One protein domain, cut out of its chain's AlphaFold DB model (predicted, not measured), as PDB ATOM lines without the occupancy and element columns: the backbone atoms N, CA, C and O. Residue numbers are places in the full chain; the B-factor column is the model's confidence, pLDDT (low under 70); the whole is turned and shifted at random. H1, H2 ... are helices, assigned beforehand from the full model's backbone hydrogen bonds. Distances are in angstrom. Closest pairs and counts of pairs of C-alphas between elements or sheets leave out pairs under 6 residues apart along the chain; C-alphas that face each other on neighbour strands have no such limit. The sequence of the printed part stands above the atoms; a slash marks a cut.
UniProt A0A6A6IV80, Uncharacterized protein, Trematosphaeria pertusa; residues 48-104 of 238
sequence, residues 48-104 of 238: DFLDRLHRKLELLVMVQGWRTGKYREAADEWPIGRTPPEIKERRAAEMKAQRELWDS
ATOM      1  N   ASP A  48      61.626 135.508  95.635       94.62
ATOM      2  CA  ASP A  48      63.054 135.450  95.943       94.62
ATOM      3  C   ASP A  48      63.680 136.847  95.937       94.62
ATOM      4  O   ASP A  48      64.626 137.137  96.677       94.62
ATOM      5  N   PHE A  49      63.191 137.739  95.074       93.25
ATOM      6  CA  PHE A  49      63.593 139.140  95.087       93.25
ATOM      7  C   PHE A  49      63.144 139.834  96.376       93.25
ATOM      8  O   PHE A  49      63.971 140.486  97.018       93.25
ATOM      9  N   LEU A  50      61.882 139.662  96.782       95.25
ATOM     10  CA  LEU A  50      61.351 140.253  98.013       95.25
ATOM     11  C   LEU A  50      62.119 139.782  99.251       95.25
ATOM     12  O   LEU A  50      62.538 140.614 100.055       95.25
ATOM     13  N   ASP A  51      62.402 138.487  99.363       96.75
ATOM     14  CA  ASP A  51      63.172 137.934 100.479       96.75
ATOM     15  C   ASP A  51      64.597 138.496 100.526       96.75
ATOM     16  O   ASP A  51      65.114 138.860 101.588       96.75
ATOM     17  N   ARG A  52      65.254 138.608  99.365       96.94
ATOM     18  CA  ARG A  52      66.590 139.210  99.265       96.94
ATOM     19  C   ARG A  52      66.572 140.687  99.640       96.94
ATOM     20  O   ARG A  52      67.499 141.146 100.309       96.94
ATOM     21  N   LEU A  53      65.548 141.425  99.215       96.50
ATOM     22  CA  LEU A  53      65.374 142.830  99.562       96.50
ATOM     23  C   LEU A  53      65.155 142.990 101.069       96.50
ATOM     24  O   LEU A  53      65.855 143.782 101.695       96.50
ATOM     25  N   HIS A  54      64.269 142.186 101.657       97.62
ATOM     26  CA  HIS A  54      63.975 142.204 103.086       97.62
ATOM     27  C   HIS A  54      65.229 141.953 103.926       97.62
ATOM     28  O   HIS A  54      65.597 142.787 104.750       97.62
ATOM     29  N   ARG A  55      65.968 140.872 103.640       97.38
ATOM     30  CA  ARG A  55      67.220 140.547 104.350       97.38
ATOM     31  C   ARG A  55      68.252 141.668 104.253       97.38
ATOM     32  O   ARG A  55      68.968 141.941 105.213       97.38
ATOM     33  N   LYS A  56      68.356 142.329 103.094       96.56
ATOM     34  CA  LYS A  56      69.268 143.469 102.914       96.56
ATOM     35  C   LYS A  56      68.826 144.690 103.715       96.56
ATOM     36  O   LYS A  56      69.680 145.357 104.292       96.56
ATOM     37  N   LEU A  57      67.528 144.981 103.756       96.56
ATOM     38  CA  LEU A  57      66.988 146.080 104.553       96.56
ATOM     39  C   LEU A  57      67.196 145.832 106.051       96.56
ATOM     40  O   LEU A  57      67.696 146.716 106.739       96.56
ATOM     41  N   GLU A  58      66.931 144.620 106.540       97.00
ATOM     42  CA  GLU A  58      67.217 144.238 107.930       97.00
ATOM     43  C   GLU A  58      68.702 144.384 108.274       97.00
ATOM     44  O   GLU A  58      69.049 144.941 109.317       97.00
ATOM     45  N   LEU A  59      69.594 143.946 107.379       94.69
ATOM     46  CA  LEU A  59      71.034 144.116 107.555       94.69
ATOM     47  C   LEU A  59      71.414 145.600 107.669       94.69
ATOM     48  O   LEU A  59      72.230 145.955 108.517       94.69
ATOM     49  N   LEU A  60      70.825 146.469 106.843       91.19
ATOM     50  CA  LEU A  60      71.072 147.911 106.898       91.19
ATOM     51  C   LEU A  60      70.570 148.531 108.205       91.19
ATOM     52  O   LEU A  60      71.313 149.296 108.821       91.19
ATOM     53  N   VAL A  61      69.371 148.162 108.664       93.12
ATOM     54  CA  VAL A  61      68.819 148.610 109.955       93.12
ATOM     55  C   VAL A  61      69.721 148.174 111.103       93.12
ATOM     56  O   VAL A  61      70.062 148.982 111.968       93.12
ATOM     57  N   MET A  62      70.183 146.922 111.089       92.94
ATOM     58  CA  MET A  62      71.135 146.427 112.076       92.94
ATOM     59  C   MET A  62      72.426 147.254 112.035       92.94
ATOM     60  O   MET A  62      72.842 147.784 113.061       92.94
ATOM     61  N   VAL A  63      73.047 147.437 110.866       88.69
ATOM     62  CA  VAL A  63      74.274 148.240 110.723       88.69
ATOM     63  C   VAL A  63      74.077 149.668 111.237       88.69
ATOM     64  O   VAL A  63      74.965 150.199 111.909       88.69
ATOM     65  N   GLN A  64      72.923 150.282 110.974       86.75
ATOM     66  CA  GLN A  64      72.587 151.604 111.489       86.75
ATOM     67  C   GLN A  64      72.465 151.597 113.016       86.75
ATOM     68  O   GLN A  64      73.099 152.424 113.659       86.75
ATOM     69  N   GLY A  65      71.783 150.619 113.614       89.44
ATOM     70  CA  GLY A  65      71.692 150.481 115.072       89.44
ATOM     71  C   GLY A  65      73.060 150.316 115.744       89.44
ATOM     72  O   GLY A  65      73.370 151.004 116.719       89.44
ATOM     73  N   TRP A  66      73.935 149.479 115.176       88.88
ATOM     74  CA  TRP A  66      75.319 149.343 115.642       88.88
ATOM     75  C   TRP A  66      76.067 150.666 115.555       88.88
ATOM     76  O   TRP A  66      76.819 151.012 116.464       88.88
ATOM     77  N   ARG A  67      75.863 151.407 114.466       85.50
ATOM     78  CA  ARG A  67      76.481 152.704 114.223       85.50
ATOM     79  C   ARG A  67      75.992 153.768 115.206       85.50
ATOM     80  O   ARG A  67      76.833 154.495 115.725       85.50
ATOM     81  N   THR A  68      74.699 153.824 115.500       86.94
ATOM     82  CA  THR A  68      74.111 154.724 116.500       86.94
ATOM     83  C   THR A  68      74.610 154.382 117.898       86.94
ATOM     84  O   THR A  68      75.060 155.268 118.612       86.94
ATOM     85  N   GLY A  69      74.693 153.102 118.272       86.38
ATOM     86  CA  GLY A  69      75.335 152.711 119.536       86.38
ATOM     87  C   GLY A  69      76.818 153.109 119.594       86.38
ATOM     88  O   GLY A  69      77.349 153.479 120.637       86.38
ATOM     89  N   LYS A  70      77.496 153.076 118.442       82.81
ATOM     90  CA  LYS A  70      78.925 153.368 118.285       82.81
ATOM     91  C   LYS A  70      79.244 154.866 118.267       82.81
ATOM     92  O   LYS A  70      80.281 155.224 118.820       82.81
ATOM     93  N   TYR A  71      78.422 155.712 117.656       81.75
ATOM     94  CA  TYR A  71      78.702 157.141 117.459       81.75
ATOM     95  C   TYR A  71      77.653 158.081 118.078       81.75
ATOM     96  O   TYR A  71      77.819 159.293 117.992       81.75
ATOM     97  N   ARG A  72      76.618 157.543 118.736       85.12
ATOM     98  CA  ARG A  72      75.472 158.288 119.285       85.12
ATOM     99  C   ARG A  72      74.830 159.192 118.224       85.12
ATOM    100  O   ARG A  72      74.716 158.776 117.076       85.12
ATOM    101  N   GLU A  73      74.439 160.405 118.602       78.25
ATOM    102  CA  GLU A  73      73.783 161.418 117.758       78.25
ATOM    103  C   GLU A  73      74.602 161.784 116.509       78.25
ATOM    104  O   GLU A  73      74.046 162.096 115.462       78.25
ATOM    105  N   ALA A  74      75.930 161.635 116.555       77.44
ATOM    106  CA  ALA A  74      76.787 161.890 115.399       77.44
ATOM    107  C   ALA A  74      76.665 160.813 114.295       77.44
ATOM    108  O   ALA A  74      77.238 160.939 113.210       77.44
ATOM    109  N   ALA A  75      75.944 159.715 114.549       76.88
ATOM    110  CA  ALA A  75      75.679 158.689 113.546       76.88
ATOM    111  C   ALA A  75      74.747 159.177 112.429       76.88
ATOM    112  O   ALA A  75      74.932 158.743 111.286       76.88
ATOM    113  N   ASP A  76      73.804 160.063 112.758       80.69
ATOM    114  CA  ASP A  76      72.780 160.568 111.837       80.69
ATOM    115  C   ASP A  76      73.334 161.653 110.907       80.69
ATOM    116  O   ASP A  76      72.886 161.810 109.774       80.69
ATOM    117  N   GLU A  77      74.380 162.347 111.352       84.56
ATOM    118  CA  GLU A  77      74.982 163.463 110.626       84.56
ATOM    119  C   GLU A  77      75.890 163.012 109.469       84.56
ATOM    120  O   GLU A  77      76.144 163.761 108.524       84.56
ATOM    121  N   TRP A  78      76.390 161.772 109.502       81.75
ATOM    122  CA  TRP A  78      77.368 161.302 108.520       81.75
ATOM    123  C   TRP A  78      76.801 160.203 107.613       81.75
ATOM    124  O   TRP A  78      76.208 159.236 108.096       81.75
ATOM    125  N   PRO A  79      77.096 160.212 106.304       79.69
ATOM    126  CA  PRO A  79      76.780 159.088 105.428       79.69
ATOM    127  C   PRO A  79      77.470 157.793 105.878       79.69
ATOM    128  O   PRO A  79      78.555 157.817 106.475       79.69
ATOM    129  N   ILE A  80      76.866 156.641 105.569       76.25
ATOM    130  CA  ILE A  80      77.472 155.329 105.840       76.25
ATOM    131  C   ILE A  80      78.849 155.268 105.153       76.25
ATOM    132  O   ILE A  80      78.988 155.575 103.972       76.25
ATOM    133  N   GLY A  81      79.893 154.921 105.915       78.31
ATOM    134  CA  GLY A  81      81.280 154.853 105.431       78.31
ATOM    135  C   GLY A  81      82.064 156.175 105.456       78.31
ATOM    136  O   GLY A  81      83.274 156.165 105.225       78.31
ATOM    137  N   ARG A  82      81.430 157.303 105.801       85.44
ATOM    138  CA  ARG A  82      82.047 158.645 105.834       85.44
ATOM    139  C   ARG A  82      82.274 159.176 107.256       85.44
ATOM    140  O   ARG A  82      82.177 160.370 107.490       85.44
ATOM    141  N   THR A  83      82.593 158.307 108.216       84.62
ATOM    142  CA  THR A  83      82.968 158.757 109.571       84.62
ATOM    143  C   THR A  83      84.278 159.563 109.526       84.62
ATOM    144  O   THR A  83      85.252 159.038 108.965       84.62
ATOM    145  N   PRO A  84      84.334 160.769 110.128       85.44
ATOM    146  CA  PRO A  84      85.550 161.574 110.213       85.44
ATOM    147  C   PRO A  84      86.714 160.813 110.870       85.44
ATOM    148  O   PRO A  84      86.484 159.979 111.761       85.44
ATOM    149  N   PRO A  85      87.958 161.044 110.419       83.94
ATOM    150  CA  PRO A  85      89.131 160.340 110.928       83.94
ATOM    151  C   PRO A  85      89.340 160.563 112.432       83.94
ATOM    152  O   PRO A  85      89.670 159.608 113.127       83.94
ATOM    153  N   GLU A  86      89.025 161.746 112.961       86.00
ATOM    154  CA  GLU A  86      89.191 162.094 114.378       86.00
ATOM    155  C   GLU A  86      88.347 161.183 115.284       86.00
ATOM    156  O   GLU A  86      88.821 160.653 116.289       86.00
ATOM    157  N   ILE A  87      87.093 160.923 114.895       83.75
ATOM    158  CA  ILE A  87      86.204 160.010 115.627       83.75
ATOM    159  C   ILE A  87      86.678 158.557 115.515       83.75
ATOM    160  O   ILE A  87      86.546 157.784 116.471       83.75
ATOM    161  N   LYS A  88      87.233 158.158 114.364       84.44
ATOM    162  CA  LYS A  88      87.809 156.815 114.201       84.44
ATOM    163  C   LYS A  88      89.012 156.620 115.121       84.44
ATOM    164  O   LYS A  88      89.073 155.593 115.795       84.44
ATOM    165  N   GLU A  89      89.918 157.591 115.172       91.31
ATOM    166  CA  GLU A  89      91.117 157.559 116.013       91.31
ATOM    167  C   GLU A  89      90.763 157.548 117.499       91.31
ATOM    168  O   GLU A  89      91.214 156.659 118.222       91.31
ATOM    169  N   ARG A  90      89.870 158.446 117.941       88.88
ATOM    170  CA  ARG A  90      89.394 158.488 119.332       88.88
ATOM    171  C   ARG A  90      88.835 157.142 119.778       88.88
ATOM    172  O   ARG A  90      89.188 156.646 120.844       88.88
ATOM    173  N   ARG A  91      87.982 156.521 118.961       85.31
ATOM    174  CA  ARG A  91      87.385 155.231 119.320       85.31
ATOM    175  C   ARG A  91      88.393 154.081 119.260       85.31
ATOM    176  O   ARG A  91      88.289 153.137 120.034       85.31
ATOM    177  N   ALA A  92      89.352 154.122 118.337       89.75
ATOM    178  CA  ALA A  92      90.428 153.137 118.311       89.75
ATOM    179  C   ALA A  92      91.277 153.214 119.591       89.75
ATOM    180  O   ALA A  92      91.606 152.173 120.157       89.75
ATOM    181  N   ALA A  93      91.563 154.426 120.078       93.56
ATOM    182  CA  ALA A  93      92.237 154.644 121.354       93.56
ATOM    183  C   ALA A  93      91.403 154.132 122.542       93.56
ATOM    184  O   ALA A  93      91.929 153.418 123.388       93.56
ATOM    185  N   GLU A  94      90.097 154.409 122.564       91.38
ATOM    186  CA  GLU A  94      89.175 153.924 123.602       91.38
ATOM    187  C   GLU A  94      89.097 152.387 123.652       91.38
ATOM    188  O   GLU A  94      89.254 151.792 124.714       91.38
ATOM    189  N   MET A  95      88.942 151.724 122.499       89.00
ATOM    190  CA  MET A  95      88.943 150.256 122.416       89.00
ATOM    191  C   MET A  95      90.283 149.650 122.849       89.00
ATOM    192  O   MET A  95      90.312 148.555 123.408       89.00
ATOM    193  N   LYS A  96      91.399 150.340 122.577       95.06
ATOM    194  CA  LYS A  96      92.729 149.918 123.021       95.06
ATOM    195  C   LYS A  96      92.855 150.018 124.545       95.06
ATOM    196  O   LYS A  96      93.278 149.047 125.159       95.06
ATOM    197  N   ALA A  97      92.413 151.124 125.142       93.31
ATOM    198  CA  ALA A  97      92.412 151.308 126.593       93.31
ATOM    199  C   ALA A  97      91.520 150.279 127.313       93.31
ATOM    200  O   ALA A  97      91.923 149.712 128.323       93.31
ATOM    201  N   GLN A  98      90.335 149.975 126.768       88.94
ATOM    202  CA  GLN A  98      89.461 148.930 127.319       88.94
ATOM    203  C   GLN A  98      90.098 147.540 127.271       88.94
ATOM    204  O   GLN A  98      89.950 146.771 128.217       88.94
ATOM    205  N   ARG A  99      90.811 147.218 126.184       92.12
ATOM    206  CA  ARG A  99      91.547 145.954 126.075       92.12
ATOM    207  C   ARG A  99      92.644 145.857 127.135       92.12
ATOM    208  O   ARG A  99      92.718 144.846 127.814       92.12
ATOM    209  N   GLU A 100      93.444 146.909 127.297       92.44
ATOM    210  CA  GLU A 100      94.519 146.948 128.300       92.44
ATOM    211  C   GLU A 100      93.978 146.779 129.730       92.44
ATOM    212  O   GLU A 100      94.581 146.068 130.530       92.44
ATOM    213  N   LEU A 101      92.810 147.356 130.037       90.62
ATOM    214  CA  LEU A 101      92.140 147.167 131.326       90.62
ATOM    215  C   LEU A 101      91.722 145.704 131.557       90.62
ATOM    216  O   LEU A 101      91.988 145.150 132.618       90.62
ATOM    217  N   TRP A 102      91.103 145.070 130.557       89.12
ATOM    218  CA  TRP A 102      90.670 143.667 130.647       89.12
ATOM    219  C   TRP A 102      91.841 142.690 130.768       89.12
ATOM    220  O   TRP A 102      91.751 141.706 131.501       89.12
ATOM    221  N   ASP A 103      92.942 142.969 130.071       85.62
ATOM    222  CA  ASP A 103      94.154 142.156 130.144       85.62
ATOM    223  C   ASP A 103      94.846 142.296 131.520       85.62
ATOM    224  O   ASP A 103      95.504 141.360 131.973       85.62
ATOM    225  N   SER A 104      94.666 143.429 132.215       80.25
ATOM    226  CA  SER A 104      95.227 143.675 133.552       80.25
ATOM    227  C   SER A 104      94.480 142.936 134.671       80.25
ATOM    228  O   SER A 104      95.121 142.441 135.596       80.25
TER     229      SER A 104
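Overview. This is residues 48 to 104 of the 238 residues of an uncharacterized protein of Trematosphaeria pertusa (UniProt A0A6A6IV80). Two long helices, H1 and H3, make a wide, open V whose arms do not meet; short H2 and the link after it lie where the V closes, near the last residues of H1 and the first of H3. The ends of the two arms stick out free, residues 48 to 59 of H1 and 92 to 104 of H3. The printed part has 57 residues, with three named helices in the order H1, H2, H3 and no named strand; its class is all helix. It is only just extended, close to loose, with a radius of gyration of the C-alphas of 15.5 A and spans of 50 by 27 by 16 A.

Along the chain. H1, the longest helix, covers residues 48 to 71 and measures 34.3 A from C-alpha 48 at (63.054, 135.450, 95.943) to C-alpha 71 at (78.702, 157.141, 117.459). H2 covers residues 74 to 77. H3 covers residues 85 to 104, is 28.8 A long, and ends with C-alpha 104 at (95.227, 143.675, 133.552).

Arrangement. H1 touches H2 with residues 64 to 68 alone; the closest C-alphas are those of Thr 68 and Ala 75, 5.2 A apart. H1 and H3 are apart, but only just, with their closest C-alphas at 8.2 A. H2 and H3 are apart too, and H3 touches no helix. In H1 and H3 every O i to N i+4 pair is within hydrogen-bond range, while H2, with 4 residues, is too short for such a pair.

Size, cuts and confidence. The outline is elongated; the two C-alphas farthest apart, those of Asp 48 and Ser 104, are 50.2 A apart. Without the stretches that stand free, the body has 32 residues, spans 25 by 15 by 13 A and has a radius of gyration of 9.0 A. The link from H1 to H2 is tight and that from H2 to H3 is short. The printed part has no cut. The mean pLDDT of the printed part is 88.4, and no printed residue is under 70.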